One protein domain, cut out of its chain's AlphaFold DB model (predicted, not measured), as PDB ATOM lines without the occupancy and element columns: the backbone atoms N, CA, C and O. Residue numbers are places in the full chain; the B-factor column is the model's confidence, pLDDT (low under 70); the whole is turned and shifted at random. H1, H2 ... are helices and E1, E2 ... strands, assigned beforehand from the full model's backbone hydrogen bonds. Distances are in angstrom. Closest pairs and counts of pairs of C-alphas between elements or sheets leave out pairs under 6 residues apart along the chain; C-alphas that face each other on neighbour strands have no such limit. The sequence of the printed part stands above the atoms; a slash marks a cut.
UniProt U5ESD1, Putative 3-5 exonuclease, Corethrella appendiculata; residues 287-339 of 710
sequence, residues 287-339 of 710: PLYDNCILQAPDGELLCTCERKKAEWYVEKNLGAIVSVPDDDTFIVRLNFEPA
ATOM      1  N   PRO A 287       8.315  -0.128 -39.012       80.25
ATOM      2  CA  PRO A 287       8.177  -1.578 -38.833       80.25
ATOM      3  C   PRO A 287       7.305  -2.197 -39.935       80.25
ATOM      4  O   PRO A 287       6.408  -1.535 -40.438       80.25
ATOM      5  N   LEU A 288       7.592  -3.434 -40.360       84.62
ATOM      6  CA  LEU A 288       6.834  -4.206 -41.367       84.62
ATOM      7  C   LEU A 288       5.505  -4.750 -40.844       84.62
ATOM      8  O   LEU A 288       4.550  -4.822 -41.612       84.62
ATOM      9  N   TYR A 289       5.453  -5.083 -39.559       88.56
ATOM     10  CA  TYR A 289       4.225  -5.311 -38.812       88.56
ATOM     11  C   TYR A 289       4.006  -4.142 -37.857       88.56
ATOM     12  O   TYR A 289       4.773  -3.983 -36.908       88.56
ATOM     13  N   ASP A 290       2.974  -3.337 -38.105       88.19
ATOM     14  CA  ASP A 290       2.576  -2.257 -37.191       88.19
ATOM     15  C   ASP A 290       1.812  -2.788 -35.970       88.19
ATOM     16  O   ASP A 290       1.725  -2.099 -34.960       88.19
ATOM     17  N   ASN A 291       1.258  -4.005 -36.067       90.56
ATOM     18  CA  ASN A 291       0.467  -4.671 -35.027       90.56
ATOM     19  C   ASN A 291      -0.673  -3.801 -34.459       90.56
ATOM     20  O   ASN A 291      -0.954  -3.844 -33.266       90.56
ATOM     21  N   CYS A 292      -1.347  -3.024 -35.312       92.31
ATOM     22  CA  CYS A 292      -2.528  -2.250 -34.918       92.31
ATOM     23  C   CYS A 292      -3.682  -3.197 -34.589       92.31
ATOM     24  O   CYS A 292      -3.874  -4.188 -35.293       92.31
ATOM     25  N   ILE A 293      -4.458  -2.892 -33.555       93.56
ATOM     26  CA  ILE A 293      -5.520  -3.771 -33.068       93.56
ATOM     27  C   ILE A 293      -6.847  -3.401 -33.726       93.56
ATOM     28  O   ILE A 293      -7.240  -2.236 -33.726       93.56
ATOM     29  N   LEU A 294      -7.557  -4.406 -34.240       93.44
ATOM     30  CA  LEU A 294      -8.939  -4.274 -34.691       93.44
ATOM     31  C   LEU A 294      -9.878  -4.970 -33.696       93.44
ATOM     32  O   LEU A 294      -9.667  -6.144 -33.387       93.44
ATOM     33  N   GLN A 295     -10.897  -4.260 -33.209       94.81
ATOM     34  CA  GLN A 295     -11.898  -4.767 -32.259       94.81
ATOM     35  C   GLN A 295     -13.302  -4.822 -32.869       94.81
ATOM     36  O   GLN A 295     -13.657  -3.974 -33.690       94.81
ATOM     37  N   ALA A 296     -14.110  -5.779 -32.417       93.94
ATOM     38  CA  ALA A 296     -15.555  -5.809 -32.632       93.94
ATOM     39  C   ALA A 296     -16.268  -4.706 -31.815       93.94
ATOM     40  O   ALA A 296     -15.653  -4.131 -30.908       93.94
ATOM     41  N   PRO A 297     -17.553  -4.402 -32.091       93.88
ATOM     42  CA  PRO A 297     -18.300  -3.367 -31.369       93.88
ATOM     43  C   PRO A 297     -18.350  -3.564 -29.844       93.88
ATOM     44  O   PRO A 297     -18.372  -2.588 -29.094       93.88
ATOM     45  N   ASP A 298     -18.317  -4.813 -29.380       93.00
ATOM     46  CA  ASP A 298     -18.286  -5.189 -27.960       93.00
ATOM     47  C   ASP A 298     -16.882  -5.154 -27.327       93.00
ATOM     48  O   ASP A 298     -16.732  -5.385 -26.127       93.00
ATOM     49  N   GLY A 299     -15.852  -4.826 -28.109       89.75
ATOM     50  CA  GLY A 299     -14.462  -4.757 -27.669       89.75
ATOM     51  C   GLY A 299     -13.665  -6.053 -27.839       89.75
ATOM     52  O   GLY A 299     -12.477  -6.046 -27.514       89.75
ATOM     53  N   GLU A 300     -14.251  -7.137 -28.364       91.94
ATOM     54  CA  GLU A 300     -13.507  -8.374 -28.636       91.94
ATOM     55  C   GLU A 300     -12.383  -8.134 -29.659       91.94
ATOM     56  O   GLU A 300     -12.573  -7.471 -30.682       91.94
ATOM     57  N   LEU A 301     -11.194  -8.688 -29.401       91.88
ATOM     58  CA  LEU A 301     -10.050  -8.622 -30.311       91.88
ATOM     59  C   LEU A 301     -10.295  -9.475 -31.563       91.88
ATOM     60  O   LEU A 301     -10.372 -10.698 -31.483       91.88
ATOM     61  N   LEU A 302     -10.304  -8.851 -32.739       91.06
ATOM     62  CA  LEU A 302     -10.471  -9.555 -34.011       91.06
ATOM     63  C   LEU A 302      -9.128  -9.976 -34.605       91.06
ATOM     64  O   LEU A 302      -8.897 -11.153 -34.873       91.06
ATOM     65  N   CYS A 303      -8.232  -9.014 -34.833       91.44
ATOM     66  CA  CYS A 303      -6.902  -9.286 -35.369       91.44
ATOM     67  C   CYS A 303      -5.920  -8.133 -35.141       91.44
ATOM     68  O   CYS A 303      -6.306  -7.005 -34.829       91.44
ATOM     69  N   THR A 304      -4.640  -8.425 -35.365       91.69
ATOM     70  CA  THR A 304      -3.599  -7.426 -35.593       91.69
ATOM     71  C   THR A 304      -3.477  -7.117 -37.088       91.69
ATOM     72  O   THR A 304      -3.578  -8.004 -37.944       91.69
ATOM     73  N   CYS A 305      -3.265  -5.850 -37.438       89.81
ATOM     74  CA  CYS A 305      -3.192  -5.396 -38.824       89.81
ATOM     75  C   CYS A 305      -2.182  -4.254 -39.043       89.81
ATOM     76  O   CYS A 305      -1.566  -3.742 -38.108       89.81
ATOM     77  N   GLU A 306      -1.966  -3.896 -40.312       88.81
ATOM     78  CA  GLU A 306      -1.111  -2.767 -40.697       88.81
ATOM     79  C   GLU A 306      -1.819  -1.427 -40.464       88.81
ATOM     80  O   GLU A 306      -3.039  -1.324 -40.614       88.81
ATOM     81  N   ARG A 307      -1.041  -0.376 -40.177       89.69
ATOM     82  CA  ARG A 307      -1.565   0.955 -39.840       89.69
ATOM     83  C   ARG A 307      -2.494   1.508 -40.917       89.69
ATOM     84  O   ARG A 307      -3.602   1.919 -40.599       89.69
ATOM     85  N   LYS A 308      -2.086   1.411 -42.186       90.31
ATOM     86  CA  LYS A 308      -2.879   1.879 -43.337       90.31
ATOM     87  C   LYS A 308      -4.270   1.253 -43.397       90.31
ATOM     88  O   LYS A 308      -5.227   1.889 -43.817       90.31
ATOM     89  N   LYS A 309      -4.379  -0.017 -43.006       88.94
ATOM     90  CA  LYS A 309      -5.652  -0.732 -43.021       88.94
ATOM     91  C   LYS A 309      -6.540  -0.299 -41.860       88.94
ATOM     92  O   LYS A 309      -7.734  -0.123 -42.056       88.94
ATOM     93  N   ALA A 310      -5.964  -0.125 -40.673       91.19
ATOM     94  CA  ALA A 310      -6.693   0.413 -39.530       91.19
ATOM     95  C   ALA A 310      -7.216   1.832 -39.831       91.19
ATOM     96  O   ALA A 310      -8.390   2.111 -39.609       91.19
ATOM     97  N   GLU A 311      -6.376   2.688 -40.422       93.06
ATOM     98  CA  GLU A 311      -6.745   4.036 -40.879       93.06
ATOM     99  C   GLU A 311      -7.877   4.003 -41.913       93.06
ATOM    100  O   GLU A 311      -8.835   4.754 -41.772       93.06
ATOM    101  N   TRP A 312      -7.845   3.074 -42.873       94.38
ATOM    102  CA  TRP A 312      -8.912   2.921 -43.868       94.38
ATOM    103  C   TRP A 312     -10.303   2.701 -43.243       94.38
ATOM    104  O   TRP A 312     -11.276   3.285 -43.715       94.38
ATOM    105  N   TYR A 313     -10.421   1.917 -42.159       94.25
ATOM    106  CA  TYR A 313     -11.710   1.750 -41.463       94.25
ATOM    107  C   TYR A 313     -12.214   3.056 -40.858       94.25
ATOM    108  O   TYR A 313     -13.414   3.324 -40.889       94.25
ATOM    109  N   VAL A 314     -11.304   3.868 -40.326       93.12
ATOM    110  CA  VAL A 314     -11.637   5.173 -39.749       93.12
ATOM    111  C   VAL A 314     -12.041   6.146 -40.857       93.12
ATOM    112  O   VAL A 314     -13.093   6.768 -40.772       93.12
ATOM    113  N   GLU A 315     -11.266   6.215 -41.942       94.75
ATOM    114  CA  GLU A 315     -11.539   7.071 -43.106       94.75
ATOM    115  C   GLU A 315     -12.871   6.741 -43.788       94.75
ATOM    116  O   GLU A 315     -13.552   7.630 -44.299       94.75
ATOM    117  N   LYS A 316     -13.266   5.463 -43.791       95.06
ATOM    118  CA  LYS A 316     -14.551   5.004 -44.332       95.06
ATOM    119  C   LYS A 316     -15.713   5.099 -43.343       95.06
ATOM    120  O   LYS A 316     -16.807   4.666 -43.684       95.06
ATOM    121  N   ASN A 317     -15.508   5.666 -42.151       93.62
ATOM    122  CA  ASN A 317     -16.496   5.721 -41.066       93.62
ATOM    123  C   ASN A 317     -17.018   4.335 -40.626       93.62
ATOM    124  O   ASN A 317     -18.101   4.209 -40.054       93.62
ATOM    125  N   LEU A 318     -16.233   3.287 -40.868       94.38
ATOM    126  CA  LEU A 318     -16.540   1.901 -40.516       94.38
ATOM    127  C   LEU A 318     -16.003   1.509 -39.129       94.38
ATOM    128  O   LEU A 318     -16.349   0.448 -38.610       94.38
ATOM    129  N   GLY A 319     -15.180   2.359 -38.513       93.94
ATOM    130  CA  GLY A 319     -14.711   2.192 -37.143       93.94
ATOM    131  C   GLY A 319     -14.215   3.493 -36.517       93.94
ATOM    132  O   GLY A 319     -13.990   4.486 -37.207       93.94
ATOM    133  N   ALA A 320     -14.039   3.478 -35.200       94.06
ATOM    134  CA  ALA A 320     -13.556   4.600 -34.404       94.06
ATOM    135  C   ALA A 320     -12.238   4.254 -33.700       94.06
ATOM    136  O   ALA A 320     -12.029   3.120 -33.259       94.06
ATOM    137  N   ILE A 321     -11.349   5.242 -33.576       93.38
ATOM    138  CA  ILE A 321     -10.101   5.093 -32.822       93.38
ATOM    139  C   ILE A 321     -10.436   5.030 -31.330       93.38
ATOM    140  O   ILE A 321     -11.131   5.901 -30.809       93.38
ATOM    141  N   VAL A 322      -9.913   4.017 -30.644       91.44
ATOM    142  CA  VAL A 322     -10.033   3.873 -29.191       91.44
ATOM    143  C   VAL A 322      -8.710   4.290 -28.565       91.44
ATOM    144  O   VAL A 322      -7.703   3.605 -28.719       91.44
ATOM    145  N   SER A 323      -8.705   5.420 -27.861       79.50
ATOM    146  CA  SER A 323      -7.553   5.847 -27.068       79.50
ATOM    147  C   SER A 323      -7.537   5.100 -25.738       79.50
ATOM    148  O   SER A 323      -8.499   5.190 -24.971       79.50
ATOM    149  N   VAL A 324      -6.442   4.407 -25.452       78.19
ATOM    150  CA  VAL A 324      -6.193   3.799 -24.143       78.19
ATOM    151  C   VAL A 324      -5.208   4.700 -23.388       78.19
ATOM    152  O   VAL A 324      -4.206   5.109 -23.974       78.19
ATOM    153  N   PRO A 325      -5.480   5.071 -22.123       75.56
ATOM    154  CA  PRO A 325      -4.519   5.820 -21.319       75.56
ATOM    155  C   PRO A 325      -3.200   5.045 -21.186       75.56
ATOM    156  O   PRO A 325      -3.226   3.850 -20.909       75.56
ATOM    157  N   ASP A 326      -2.073   5.733 -21.368       74.44
ATOM    158  CA  ASP A 326      -0.713   5.194 -21.208       74.44
ATOM    159  C   ASP A 326      -0.315   4.041 -22.164       74.44
ATOM    160  O   ASP A 326       0.677   3.352 -21.916       74.44
ATOM    161  N   ASP A 327      -1.034   3.850 -23.279       76.12
ATOM    162  CA  ASP A 327      -0.703   2.871 -24.325       76.12
ATOM    163  C   ASP A 327      -0.743   3.515 -25.726       76.12
ATOM    164  O   ASP A 327      -1.783   3.984 -26.191       76.12
ATOM    165  N   ASP A 328       0.402   3.511 -26.418       75.94
ATOM    166  CA  ASP A 328       0.563   4.048 -27.779       75.94
ATOM    167  C   ASP A 328       0.043   3.087 -28.874       75.94
ATOM    168  O   ASP A 328       0.198   3.340 -30.079       75.94
ATOM    169  N   THR A 329      -0.552   1.953 -28.491       85.50
ATOM    170  CA  THR A 329      -1.129   0.987 -29.427       85.50
ATOM    171  C   THR A 329      -2.287   1.610 -30.201       85.50
ATOM    172  O   THR A 329      -3.244   2.143 -29.648       85.50
ATOM    173  N   PHE A 330      -2.232   1.506 -31.529       90.25
ATOM    174  CA  PHE A 330      -3.287   2.028 -32.393       90.25
ATOM    175  C   PHE A 330      -4.436   1.022 -32.489       90.25
ATOM    176  O   PHE A 330      -4.303  -0.011 -33.154       90.25
ATOM    177  N   ILE A 331      -5.545   1.329 -31.814       94.06
ATOM    178  CA  ILE A 331      -6.732   0.476 -31.718       94.06
ATOM    179  C   ILE A 331      -7.882   1.104 -32.504       94.06
ATOM    180  O   ILE A 331      -8.237   2.261 -32.282       94.06
ATOM    181  N   VAL A 332      -8.497   0.322 -33.389       95.69
ATOM    182  CA  VAL A 332      -9.717   0.699 -34.109       95.69
ATOM    183  C   VAL A 332     -10.831  -0.271 -33.739       95.69
ATOM    184  O   VAL A 332     -10.684  -1.483 -33.885       95.69
ATOM    185  N   ARG A 333     -11.954   0.264 -33.263       95.88
ATOM    186  CA  ARG A 333     -13.175  -0.493 -32.979       95.88
ATOM    187  C   ARG A 333     -14.151  -0.337 -34.129       95.88
ATOM    188  O   ARG A 333     -14.462   0.787 -34.506       95.88
ATOM    189  N   LEU A 334     -14.611  -1.451 -34.687       95.88
ATOM    190  CA  LEU A 334     -15.596  -1.448 -35.763       95.88
ATOM    191  C   LEU A 334     -16.960  -0.966 -35.256       95.88
ATOM    192  O   LEU A 334     -17.351  -1.250 -34.125       95.88
ATOM    193  N   ASN A 335     -17.691  -0.267 -36.123       93.62
ATOM    194  CA  ASN A 335     -19.049   0.221 -35.853       93.62
ATOM    195  C   ASN A 335     -20.135  -0.802 -36.236       93.62
ATOM    196  O   ASN A 335     -21.323  -0.527 -36.088       93.62
ATOM    197  N   PHE A 336     -19.736  -1.960 -36.762       93.25
ATOM    198  CA  PHE A 336     -20.616  -3.020 -37.241       93.25
ATOM    199  C   PHE A 336     -20.103  -4.384 -36.777       93.25
ATOM    200  O   PHE A 336     -18.915  -4.546 -36.482       93.25
ATOM    201  N   GLU A 337     -21.001  -5.364 -36.722       91.38
ATOM    202  CA  GLU A 337     -20.648  -6.734 -36.367       91.38
ATOM    203  C   GLU A 337     -19.935  -7.414 -37.551       91.38
ATOM    204  O   GLU A 337     -20.512  -7.498 -38.640       91.38
ATOM    205  N   PRO A 338     -18.681  -7.876 -37.393       88.19
ATOM    206  CA  PRO A 338     -17.966  -8.536 -38.475       88.19
ATOM    207  C   PRO A 338     -18.603  -9.885 -38.806       88.19
ATOM    208  O   PRO A 338     -19.041 -10.619 -37.925       88.19
ATOM    209  N   ALA A 339     -18.562 -10.263 -40.084       78.38
ATOM    210  CA  ALA A 339     -19.160 -11.508 -40.556       78.38
ATOM    211  C   ALA A 339     -18.647 -12.760 -39.822       78.38
ATOM    212  O   ALA A 339     -19.406 -13.712 -39.697       78.38
TER     213      ALA A 339
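Overview. This is residues 287 to 339 of the 710 residues of the protein "Putative 3-5 exonuclease" of Corethrella appendiculata (UniProt U5ESD1). A strongly twisted sheet of four strands, made of two hairpins side by side, has the single helix H1 packed slantwise over one face; the other face has no named helix. The strands lie in the order E2, E1, E4, E3, mixed, with E1 and E4 parallel and the other neighbours antiparallel. The printed part has 53 residues and runs E1, E2, H1, E3, E4; its class is mixed, helices and strands. It is compact and rounded, with a radius of gyration of the C-alphas of 10.4 A and spans of 29 by 22 by 18 A.

Along the chain. Find C-alpha 292 at (-2.528, -2.250, -34.918), where E1 begins; it runs to residue 295, 10.1 A. E2 is residues 301 to 305, 11.4 A. H1 starts at C-alpha 307, (-1.565, 0.955, -39.840), and runs 12.1 A to residue 315. E3 is residues 319 to 324, 15.6 A. E4, residues 327 to 334, covers 19.3 A, bends by 53 degrees at residue 330 and ends at C-alpha 334, (-15.596, -1.448, -35.763).

Arrangement. Look first between inner strands E1 and E4, where N 293 and O 330 are 2.9 A apart, within hydrogen-bond range. In the hairpin E1 and E2, N 294 and O 303 are 2.9 A apart; in the hairpin E3 and E4, N 320 and O 333 are 2.8 A apart. Edge strands E2 and E3 are apart. H1 is on the sheet at a height of 8.2 A, only just over E4 alone, with 5 of its 9 C-alphas falling on E4 and 2 each on E1 and E3; on the local plane it stands at 46 degrees to E4. The closest C-alphas of H1 and E4, Ala 310 and Val 332, are 6.2 A apart. E2, H1 and E3 form a split strand-helix-strand unit, two strands running the same way with E1 and E4 between them, its crossover right-handed. In H1 every O i to N i+4 pair is within hydrogen-bond range.

Size, cuts and confidence. The C-alphas farthest apart, Asp 326 and Ala 339, are 31.5 A apart. The printed part has no cut, and its four links are tight. The mean pLDDT of the printed part is 89.8, and no printed residue is under 70.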